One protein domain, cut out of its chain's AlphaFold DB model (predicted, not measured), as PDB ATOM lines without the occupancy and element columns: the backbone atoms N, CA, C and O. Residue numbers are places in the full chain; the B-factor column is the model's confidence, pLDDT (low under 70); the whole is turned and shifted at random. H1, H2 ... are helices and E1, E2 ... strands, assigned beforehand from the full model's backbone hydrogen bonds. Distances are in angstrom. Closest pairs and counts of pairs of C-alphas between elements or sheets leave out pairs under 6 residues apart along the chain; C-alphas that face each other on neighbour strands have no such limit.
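Overview. This is residues 22 to 102 of the 213 residues of an uncharacterized protein of Fistulifera solaris (UniProt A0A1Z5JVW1). Four strands, E1 to E4 in order, make a twisted antiparallel sheet with H2 packed along one face. The long link E4 to H1, residues 65 to 79, reaches past one end. The 81 printed residues are mixed in class and compact, radius of gyration of the C-alphas 12.9 A, spanning 39 by 23 by 18 A.

Arrangement. E1, residues 22 to 26, E2, 33 to 39, E3, 50 to 55, and E4, 58 to 64, form a meander, each antiparallel to the one before. N 24 and O 36, N 37 and O 50, N 51 and O 63 are within hydrogen-bond range at 2.9 A. H1, 80 to 83, only grazes the sheet. H2, 85 to 96, runs along the strands, its height over the sheet 8.0 A. The closest C-alphas of E2 and H2, Tyr 35 and Leu 87, are 6.2 A apart.

Along the chain. E1 begins at C-alpha 22 (97.406, 75.194, 68.179); H2 ends at C-alpha 96 (96.721, 58.244, 79.142). E2 is 19.5 A long.

Size, cuts and confidence. The printed part has no cut; no printed residue is under pLDDT 70.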
ATOM      1  N   ARG A  22      97.785  75.608  66.830       91.94
ATOM      2  CA  ARG A  22      97.406  75.194  68.179       91.94
ATOM      3  C   ARG A  22      96.342  74.114  68.142       91.94
ATOM      4  O   ARG A  22      95.552  74.051  67.203       91.94
ATOM      5  N   VAL A  23      96.292  73.318  69.202       93.81
ATOM      6  CA  VAL A  23      95.229  72.337  69.411       93.81
ATOM      7  C   VAL A  23      94.181  72.934  70.344       93.81
ATOM      8  O   VAL A  23      94.485  73.278  71.485       93.81
ATOM      9  N   LEU A  24      92.946  73.065  69.860       93.81
ATOM     10  CA  LEU A  24      91.789  73.376  70.694       93.81
ATOM     11  C   LEU A  24      91.096  72.072  71.083       93.81
ATOM     12  O   LEU A  24      90.664  71.315  70.216       93.81
ATOM     13  N   ARG A  25      90.973  71.840  72.387       93.56
ATOM     14  CA  ARG A  25      90.222  70.728  72.973       93.56
ATOM     15  C   ARG A  25      88.821  71.203  73.347       93.56
ATOM     16  O   ARG A  25      88.679  72.165  74.097       93.56
ATOM     17  N   ILE A  26      87.806  70.505  72.857       92.94
ATOM     18  CA  ILE A  26      86.387  70.734  73.141       92.94
ATOM     19  C   ILE A  26      85.836  69.498  73.861       92.94
ATOM     20  O   ILE A  26      86.085  68.374  73.427       92.94
ATOM     21  N   GLY A  27      85.083  69.705  74.942       89.56
ATOM     22  CA  GLY A  27      84.525  68.639  75.785       89.56
ATOM     23  C   GLY A  27      85.233  68.499  77.134       89.56
ATOM     24  O   GLY A  27      86.227  69.177  77.412       89.56
ATOM     25  N   ASP A  28      84.709  67.629  77.989       83.00
ATOM     26  CA  ASP A  28      85.264  67.316  79.310       83.00
ATOM     27  C   ASP A  28      85.774  65.864  79.379       83.00
ATOM     28  O   ASP A  28      85.901  65.187  78.362       83.00
ATOM     29  N   GLU A  29      86.163  65.406  80.569       73.81
ATOM     30  CA  GLU A  29      86.682  64.046  80.788       73.81
ATOM     31  C   GLU A  29      85.593  62.961  80.743       73.81
ATOM     32  O   GLU A  29      85.902  61.793  80.521       73.81
ATOM     33  N   TYR A  30      84.325  63.335  80.921       73.75
ATOM     34  CA  TYR A  30      83.194  62.409  81.020       73.75
ATOM     35  C   TYR A  30      82.437  62.248  79.695       73.75
ATOM     36  O   TYR A  30      81.596  61.358  79.554       73.75
ATOM     37  N   THR A  31      82.737  63.098  78.715       86.12
ATOM     38  CA  THR A  31      82.109  63.135  77.395       86.12
ATOM     39  C   THR A  31      83.112  62.841  76.281       86.12
ATOM     40  O   THR A  31      84.318  62.706  76.490       86.12
ATOM     41  N   SER A  32      82.608  62.686  75.055       91.88
ATOM     42  CA  SER A  32      83.480  62.613  73.884       91.88
ATOM     43  C   SER A  32      84.196  63.947  73.687       91.88
ATOM     44  O   SER A  32      83.563  64.999  73.598       91.88
ATOM     45  N   ARG A  33      85.519  63.878  73.580       95.31
ATOM     46  CA  ARG A  33      86.412  65.005  73.334       95.31
ATOM     47  C   ARG A  33      86.620  65.175  71.839       95.31
ATOM     48  O   ARG A  33      86.759  64.196  71.105       95.31
ATOM     49  N   GLU A  34      86.677  66.417  71.391       96.94
ATOM     50  CA  GLU A  34      87.049  66.776  70.028       96.94
ATOM     51  C   GLU A  34      88.267  67.697  70.062       96.94
ATOM     52  O   GLU A  34      88.292  68.697  70.776       96.94
ATOM     53  N   TYR A  35      89.283  67.345  69.285       97.62
ATOM     54  CA  TYR A  35      90.512  68.104  69.122       97.62
ATOM     55  C   TYR A  35      90.501  68.730  67.734       97.62
ATOM     56  O   TYR A  35      90.274  68.035  66.744       97.62
ATOM     57  N   LEU A  36      90.749  70.034  67.658       97.62
ATOM     58  CA  LEU A  36      90.824  70.792  66.412       97.62
ATOM     59  C   LEU A  36      92.214  71.393  66.257       97.62
ATOM     60  O   LEU A  36      92.709  72.045  67.177       97.62
ATOM     61  N   LEU A  37      92.823  71.214  65.085       96.56
ATOM     62  CA  LEU A  37      94.081  71.871  64.746       96.56
ATOM     63  C   LEU A  37      93.759  73.199  64.075       96.56
ATOM     64  O   LEU A  37      93.213  73.212  62.976       96.56
ATOM     65  N   LEU A  38      94.092  74.307  64.726       94.81
ATOM     66  CA  LEU A  38      93.738  75.651  64.280       94.81
ATOM     67  C   LEU A  38      94.986  76.478  63.946       94.81
ATOM     68  O   LEU A  38      96.042  76.266  64.555       94.81
ATOM     69  N   PRO A  39      94.860  77.474  63.049       91.75
ATOM     70  CA  PRO A  39      95.827  78.556  62.949       91.75
ATOM     71  C   PRO A  39      95.997  79.264  64.296       91.75
ATOM     72  O   PRO A  39      95.050  79.412  65.080       91.75
ATOM     73  N   SER A  40      97.193  79.781  64.553       86.44
ATOM     74  CA  SER A  40      97.395  80.709  65.665       86.44
ATOM     75  C   SER A  40      96.540  81.962  65.475       86.44
ATOM     76  O   SER A  40      96.511  82.545  64.396       86.44
ATOM     77  N   GLY A  41      95.850  82.382  66.537       84.81
ATOM     78  CA  GLY A  41      95.039  83.605  66.546       84.81
ATOM     79  C   GLY A  41      93.537  83.417  66.311       84.81
ATOM     80  O   GLY A  41      92.795  84.370  66.525       84.81
ATOM     81  N   THR A  42      93.058  82.217  65.961       88.62
ATOM     82  CA  THR A  42      91.614  81.927  65.812       88.62
ATOM     83  C   THR A  42      91.173  80.734  66.659       88.62
ATOM     84  O   THR A  42      91.938  79.790  66.863       88.62
ATOM     85  N   ASN A  43      89.966  80.808  67.227       89.12
ATOM     86  CA  ASN A  43      89.269  79.701  67.902       89.12
ATOM     87  C   ASN A  43      88.107  79.162  67.049       89.12
ATOM     88  O   ASN A  43      87.361  78.292  67.496       89.12
ATOM     89  N   GLU A  44      87.909  79.710  65.852       90.88
ATOM     90  CA  GLU A  44      86.748  79.410  65.031       90.88
ATOM     91  C   GLU A  44      86.896  78.034  64.387       90.88
ATOM     92  O   GLU A  44      87.819  77.776  63.618       90.88
ATOM     93  N   ARG A  45      85.940  77.140  64.654       91.62
ATOM     94  CA  ARG A  45      85.947  75.762  64.137       91.62
ATOM     95  C   ARG A  45      86.064  75.689  62.614       91.62
ATOM     96  O   ARG A  45      86.689  74.770  62.098       91.62
ATOM     97  N   ARG A  46      85.452  76.638  61.900       92.31
ATOM     98  CA  ARG A  46      85.486  76.703  60.429       92.31
ATOM     99  C   ARG A  46      86.900  76.913  59.870       92.31
ATOM    100  O   ARG A  46      87.139  76.570  58.720       92.31
ATOM    101  N   ASP A  47      87.816  77.431  60.688       92.44
ATOM    102  CA  ASP A  47      89.205  77.686  60.306       92.44
ATOM    103  C   ASP A  47      90.117  76.483  60.613       92.44
ATOM    104  O   ASP A  47      91.315  76.539  60.350       92.44
ATOM    105  N   ALA A  48      89.587  75.397  61.191       95.38
ATOM    106  CA  ALA A  48      90.386  74.234  61.565       95.38
ATOM    107  C   ALA A  48      90.924  73.490  60.333       95.38
ATOM    108  O   ALA A  48      90.202  73.261  59.367       95.38
ATOM    109  N   PHE A  49      92.182  73.056  60.400       95.62
ATOM    110  CA  PHE A  49      92.842  72.255  59.367       95.62
ATOM    111  C   PHE A  49      92.491  70.781  59.459       95.62
ATOM    112  O   PHE A  49      92.322  70.119  58.438       95.62
ATOM    113  N   ALA A  50      92.389  70.267  60.680       97.50
ATOM    114  CA  ALA A  50      92.106  68.872  60.955       97.50
ATOM    115  C   ALA A  50      91.325  68.733  62.263       97.50
ATOM    116  O   ALA A  50      91.371  69.618  63.124       97.50
ATOM    117  N   SER A  51      90.636  67.607  62.420       98.00
ATOM    118  CA  SER A  51      89.999  67.216  63.673       98.00
ATOM    119  C   SER A  51      90.310  65.774  64.039       98.00
ATOM    120  O   SER A  51      90.507  64.946  63.157       98.00
ATOM    121  N   LEU A  52      90.266  65.470  65.330       98.38
ATOM    122  CA  LEU A  52      90.349  64.127  65.903       98.38
ATOM    123  C   LEU A  52      89.341  64.033  67.049       98.38
ATOM    124  O   LEU A  52      89.093  65.029  67.731       98.38
ATOM    125  N   ARG A  53      88.759  62.859  67.286       97.88
ATOM    126  CA  ARG A  53      87.882  62.629  68.438       97.88
ATOM    127  C   ARG A  53      88.475  61.590  69.366       97.88
ATOM    128  O   ARG A  53      89.224  60.717  68.938       97.88
ATOM    129  N   ALA A  54      88.106  61.691  70.634       97.06
ATOM    130  CA  ALA A  54      88.382  60.663  71.617       97.06
ATOM    131  C   ALA A  54      87.174  60.433  72.518       97.06
ATOM    132  O   ALA A  54      86.469  61.372  72.885       97.06
ATOM    133  N   HIS A  55      86.961  59.191  72.929       95.06
ATOM    134  CA  HIS A  55      85.998  58.839  73.964       95.06
ATOM    135  C   HIS A  55      86.671  57.852  74.909       95.06
ATOM    136  O   HIS A  55      87.103  56.788  74.464       95.06
ATOM    137  N   ARG A  56      86.802  58.221  76.192       92.94
ATOM    138  CA  ARG A  56      87.729  57.543  77.119       92.94
ATOM    139  C   ARG A  56      89.119  57.433  76.473       92.94
ATOM    140  O   ARG A  56      89.532  58.373  75.798       92.94
ATOM    141  N   ASN A  57      89.803  56.309  76.607       95.12
ATOM    142  CA  ASN A  57      91.086  56.008  75.981       95.12
ATOM    143  C   ASN A  57      91.039  55.622  74.488       95.12
ATOM    144  O   ASN A  57      92.006  55.043  73.999       95.12
ATOM    145  N   ILE A  58      89.953  55.879  73.751       96.75
ATOM    146  CA  ILE A  58      89.835  55.478  72.338       96.75
ATOM    147  C   ILE A  58      89.828  56.707  71.432       96.75
ATOM    148  O   ILE A  58      88.908  57.521  71.512       96.75
ATOM    149  N   LEU A  59      90.812  56.802  70.538       98.12
ATOM    150  CA  LEU A  59      90.903  57.797  69.465       98.12
ATOM    151  C   LEU A  59      90.172  57.314  68.205       98.12
ATOM    152  O   LEU A  59      90.232  56.133  67.864       98.12
ATOM    153  N   PHE A  60      89.477  58.207  67.502       97.31
ATOM    154  CA  PHE A  60      88.784  57.867  66.256       97.31
ATOM    155  C   PHE A  60      88.411  59.102  65.432       97.31
ATOM    156  O   PHE A  60      88.340  60.228  65.935       97.31
ATOM    157  N   GLY A  61      88.079  58.874  64.160       96.62
ATOM    158  CA  GLY A  61      87.427  59.863  63.306       96.62
ATOM    159  C   GLY A  61      88.327  61.046  62.974       96.62
ATOM    160  O   GLY A  61      87.849  62.186  62.930       96.62
ATOM    161  N   ALA A  62      89.618  60.780  62.776       97.88
ATOM    162  CA  ALA A  62      90.567  61.788  62.344       97.88
ATOM    163  C   ALA A  62      90.244  62.242  60.912       97.88
ATOM    164  O   ALA A  62      90.041  61.427  60.013       97.88
ATOM    165  N   LYS A  63      90.162  63.555  60.687       96.81
ATOM    166  CA  LYS A  63      89.754  64.131  59.399       96.81
ATOM    167  C   LYS A  63      90.561  65.365  59.064       96.81
ATOM    168  O   LYS A  63      90.810  66.202  59.928       96.81
ATOM    169  N   LEU A  64      90.910  65.494  57.789       96.00
ATOM    170  CA  LEU A  64      91.407  66.737  57.220       96.00
ATOM    171  C   LEU A  64      90.190  67.586  56.830       96.00
ATOM    172  O   LEU A  64      89.301  67.111  56.126       96.00
ATOM    173  N   LEU A  65      90.122  68.812  57.336       95.56
ATOM    174  CA  LEU A  65      88.991  69.724  57.148       95.56
ATOM    175  C   LEU A  65      89.252  70.748  56.037       95.56
ATOM    176  O   LEU A  65      88.308  71.191  55.387       95.56
ATOM    177  N   GLN A  66      90.520  71.083  55.783       91.50
ATOM    178  CA  GLN A  66      90.927  71.941  54.671       91.50
ATOM    179  C   GLN A  66      91.694  71.148  53.620       91.50
ATOM    180  O   GLN A  66      92.658  70.457  53.940       91.50
ATOM    181  N   GLN A  67      91.289  71.280  52.357       86.38
ATOM    182  CA  GLN A  67      91.907  70.553  51.243       86.38
ATOM    183  C   GLN A  67      93.228  71.164  50.767       86.38
ATOM    184  O   GLN A  67      94.008  70.476  50.117       86.38
ATOM    185  N   GLN A  68      93.477  72.440  51.069       87.94
ATOM    186  CA  GLN A  68      94.672  73.152  50.625       87.94
ATOM    187  C   GLN A  68      95.508  73.620  51.818       87.94
ATOM    188  O   GLN A  68      94.935  74.017  52.839       87.94
ATOM    189  N   PRO A  69      96.847  73.584  51.699       88.50
ATOM    190  CA  PRO A  69      97.727  74.135  52.713       88.50
ATOM    191  C   PRO A  69      97.592  75.664  52.787       88.50
ATOM    192  O   PRO A  69      97.379  76.311  51.759       88.50
ATOM    193  N   PRO A  70      97.794  76.269  53.970       87.06
ATOM    194  CA  PRO A  70      98.081  77.695  54.083       87.06
ATOM    195  C   PRO A  70      99.285  78.089  53.223       87.06
ATOM    196  O   PRO A  70     100.228  77.307  53.104       87.06
ATOM    197  N   GLU A  71      99.302  79.321  52.704       84.50
ATOM    198  CA  GLU A  71     100.403  79.836  51.866       84.50
ATOM    199  C   GLU A  71     101.780  79.726  52.548       84.50
ATOM    200  O   GLU A  71     102.778  79.424  51.898       84.50
ATOM    201  N   ASP A  72     101.821  79.895  53.872       82.94
ATOM    202  CA  ASP A  72     103.042  79.830  54.683       82.94
ATOM    203  C   ASP A  72     103.360  78.414  55.215       82.94
ATOM    204  O   ASP A  72     104.228  78.242  56.078       82.94
ATOM    205  N   SER A  73     102.642  77.381  54.762       83.44
ATOM    206  CA  SER A  73     102.876  76.009  55.211       83.44
ATOM    207  C   SER A  73     104.234  75.487  54.741       83.44
ATOM    208  O   SER A  73     104.647  75.673  53.600       83.44
ATOM    209  N   THR A  74     104.920  74.768  55.630       85.56
ATOM    210  CA  THR A  74     106.168  74.049  55.305       85.56
ATOM    211  C   THR A  74     105.949  72.551  55.101       85.56
ATOM    212  O   THR A  74     106.911  71.815  54.898       85.56
ATOM    213  N   ILE A  75     104.694  72.097  55.178       85.88
ATOM    214  CA  ILE A  75     104.313  70.701  54.967       85.88
ATOM    215  C   ILE A  75     104.304  70.436  53.459       85.88
ATOM    216  O   ILE A  75     103.503  71.029  52.743       85.88
ATOM    217  N   GLU A  76     105.193  69.553  53.001       84.38
ATOM    218  CA  GLU A  76     105.361  69.223  51.578       84.38
ATOM    219  C   GLU A  76     104.105  68.572  50.986       84.38
ATOM    220  O   GLU A  76     103.642  68.967  49.919       84.38
ATOM    221  N   GLU A  77     103.512  67.625  51.716       91.06
ATOM    222  CA  GLU A  77     102.284  66.938  51.319       91.06
ATOM    223  C   GLU A  77     101.171  67.193  52.333       91.06
ATOM    224  O   GLU A  77     101.229  66.729  53.477       91.06
ATOM    225  N   TRP A  78     100.137  67.917  51.900       93.56
ATOM    226  CA  TRP A  78      98.999  68.303  52.731       93.56
ATOM    227  C   TRP A  78      98.008  67.148  52.927       93.56
ATOM    228  O   TRP A  78      96.908  67.120  52.377       93.56
ATOM    229  N   THR A  79      98.426  66.158  53.709       94.81
ATOM    230  CA  THR A  79      97.660  64.947  54.012       94.81
ATOM    231  C   THR A  79      97.381  64.842  55.507       94.81
ATOM    232  O   THR A  79      98.080  65.432  56.337       94.81
ATOM    233  N   LEU A  80      96.364  64.060  55.879       96.00
ATOM    234  CA  LEU A  80      96.014  63.853  57.285       96.00
ATOM    235  C   LEU A  80      97.216  63.380  58.141       96.00
ATOM    236  O   LEU A  80      97.455  64.011  59.172       96.00
ATOM    237  N   PRO A  81      98.023  62.376  57.730       95.62
ATOM    238  CA  PRO A  81      99.191  61.922  58.501       95.62
ATOM    239  C   PRO A  81     100.288  62.978  58.677       95.62
ATOM    240  O   PRO A  81     101.125  62.870  59.575       95.62
ATOM    241  N   ASN A  82     100.332  63.991  57.812       94.44
ATOM    242  CA  ASN A  82     101.334  65.056  57.871       94.44
ATOM    243  C   ASN A  82     100.848  66.290  58.631       94.44
ATOM    244  O   ASN A  82     101.669  67.033  59.163       94.44
ATOM    245  N   VAL A  83      99.533  66.490  58.718       95.25
ATOM    246  CA  VAL A  83      98.921  67.652  59.373       95.25
ATOM    247  C   VAL A  83      98.502  67.342  60.813       95.25
ATOM    248  O   VAL A  83      98.726  68.157  61.703       95.25
ATOM    249  N   ALA A  84      97.900  66.180  61.072       96.56
ATOM    250  CA  ALA A  84      97.187  65.910  62.325       96.56
ATOM    251  C   ALA A  84      98.052  65.382  63.482       96.56
ATOM    252  O   ALA A  84      97.508  65.087  64.546       96.56
ATOM    253  N   GLY A  85      99.374  65.295  63.323       96.25
ATOM    254  CA  GLY A  85     100.266  64.783  64.370       96.25
ATOM    255  C   GLY A  85     100.105  65.455  65.742       96.25
ATOM    256  O   GLY A  85      99.895  64.741  66.724       96.25
ATOM    257  N   PRO A  86     100.039  66.800  65.827       96.81
ATOM    258  CA  PRO A  86      99.801  67.486  67.098       96.81
ATOM    259  C   PRO A  86      98.473  67.111  67.775       96.81
ATOM    260  O   PRO A  86      98.354  67.198  68.995       96.81
ATOM    261  N   LEU A  87      97.456  66.698  67.004       98.12
ATOM    262  CA  LEU A  87      96.185  66.230  67.567       98.12
ATOM    263  C   LEU A  87      96.341  64.872  68.234       98.12
ATOM    264  O   LEU A  87      95.787  64.674  69.310       98.12
ATOM    265  N   VAL A  88      97.090  63.961  67.607       97.81
ATOM    266  CA  VAL A  88      97.367  62.638  68.174       97.81
ATOM    267  C   VAL A  88      98.175  62.792  69.451       97.81
ATOM    268  O   VAL A  88      97.738  62.302  70.481       97.81
ATOM    269  N   GLU A  89      99.275  63.545  69.418       96.88
ATOM    270  CA  GLU A  89     100.115  63.813  70.596       96.88
ATOM    271  C   GLU A  89      99.285  64.350  71.764       96.88
ATOM    272  O   GLU A  89      99.279  63.775  72.850       96.88
ATOM    273  N   ARG A  90      98.482  65.394  71.513       96.75
ATOM    274  CA  ARG A  90      97.640  65.972  72.560       96.75
ATOM    275  C   ARG A  90      96.589  64.993  73.080       96.75
ATOM    276  O   ARG A  90      96.280  65.000  74.270       96.75
ATOM    277  N   ALA A  91      95.997  64.193  72.198       96.75
ATOM    278  CA  ALA A  91      94.984  63.231  72.592       96.75
ATOM    279  C   ALA A  91      95.580  62.045  73.363       96.75
ATOM    280  O   ALA A  91      94.914  61.545  74.264       96.75
ATOM    281  N   LEU A  92      96.813  61.624  73.063       96.62
ATOM    282  CA  LEU A  92      97.532  60.596  73.819       96.62
ATOM    283  C   LEU A  92      97.781  61.043  75.261       96.62
ATOM    284  O   LEU A  92      97.448  60.295  76.179       96.62
ATOM    285  N   ASP A  93      98.266  62.270  75.469       94.56
ATOM    286  CA  ASP A  93      98.455  62.841  76.813       94.56
ATOM    287  C   ASP A  93      97.141  62.829  77.612       94.56
ATOM    288  O   ASP A  93      97.063  62.334  78.735       94.56
ATOM    289  N   ASP A  94      96.066  63.328  76.998       94.00
ATOM    290  CA  ASP A  94      94.749  63.428  77.627       94.00
ATOM    291  C   ASP A  94      94.092  62.052  77.874       94.00
ATOM    292  O   ASP A  94      93.275  61.906  78.788       94.00
ATOM    293  N   CYS A  95      94.359  61.051  77.034       93.81
ATOM    294  CA  CYS A  95      93.770  59.711  77.142       93.81
ATOM    295  C   CYS A  95      94.552  58.788  78.080       93.81
ATOM    296  O   CYS A  95      93.956  57.876  78.644       93.81
ATOM    297  N   SER A  96      95.849  59.031  78.261       93.81
ATOM    298  CA  SER A  96      96.721  58.244  79.142       93.81
ATOM    299  C   SER A  96      96.811  58.791  80.570       93.81
ATOM    300  O   SER A  96      97.385  58.135  81.436       93.81
ATOM    301  N   ALA A  97      96.213  59.955  80.858       88.00
ATOM    302  CA  ALA A  97      96.341  60.663  82.138       88.00
ATOM    303  C   ALA A  97      95.989  59.831  83.393       88.00
ATOM    304  O   ALA A  97      96.489  60.118  84.478       88.00
ATOM    305  N   GLN A  98      95.152  58.797  83.258       84.94
ATOM    306  CA  GLN A  98      94.764  57.888  84.348       84.94
ATOM    307  C   GLN A  98      95.490  56.529  84.299       84.94
ATOM    308  O   GLN A  98      95.073  55.576  84.953       84.94
ATOM    309  N   GLY A  99      96.574  56.422  83.524       87.31
ATOM    310  CA  GLY A  99      97.302  55.170  83.300       87.31
ATOM    311  C   GLY A  99      96.588  54.200  82.354       87.31
ATOM    312  O   GLY A  99      96.952  53.027  82.293       87.31
ATOM    313  N   GLU A 100      95.564  54.660  81.632       90.25
ATOM    314  CA  GLU A 100      94.872  53.846  80.634       90.25
ATOM    315  C   GLU A 100      95.728  53.680  79.372       90.25
ATOM    316  O   GLU A 100      96.300  54.640  78.851       90.25
ATOM    317  N   GLN A 101      95.767  52.459  78.835       95.38
ATOM    318  CA  GLN A 101      96.404  52.189  77.548       95.38
ATOM    319  C   GLN A 101      95.557  52.788  76.420       95.38
ATOM    320  O   GLN A 101      94.386  52.428  76.276       95.38
ATOM    321  N   VAL A 102      96.130  53.676  75.607       97.62
ATOM    322  CA  VAL A 102      95.381  54.362  74.544       97.62
ATOM    323  C   VAL A 102      95.206  53.456  73.326       97.62
ATOM    324  O   VAL A 102      96.141  52.806  72.861       97.62
TER     325      VAL A 102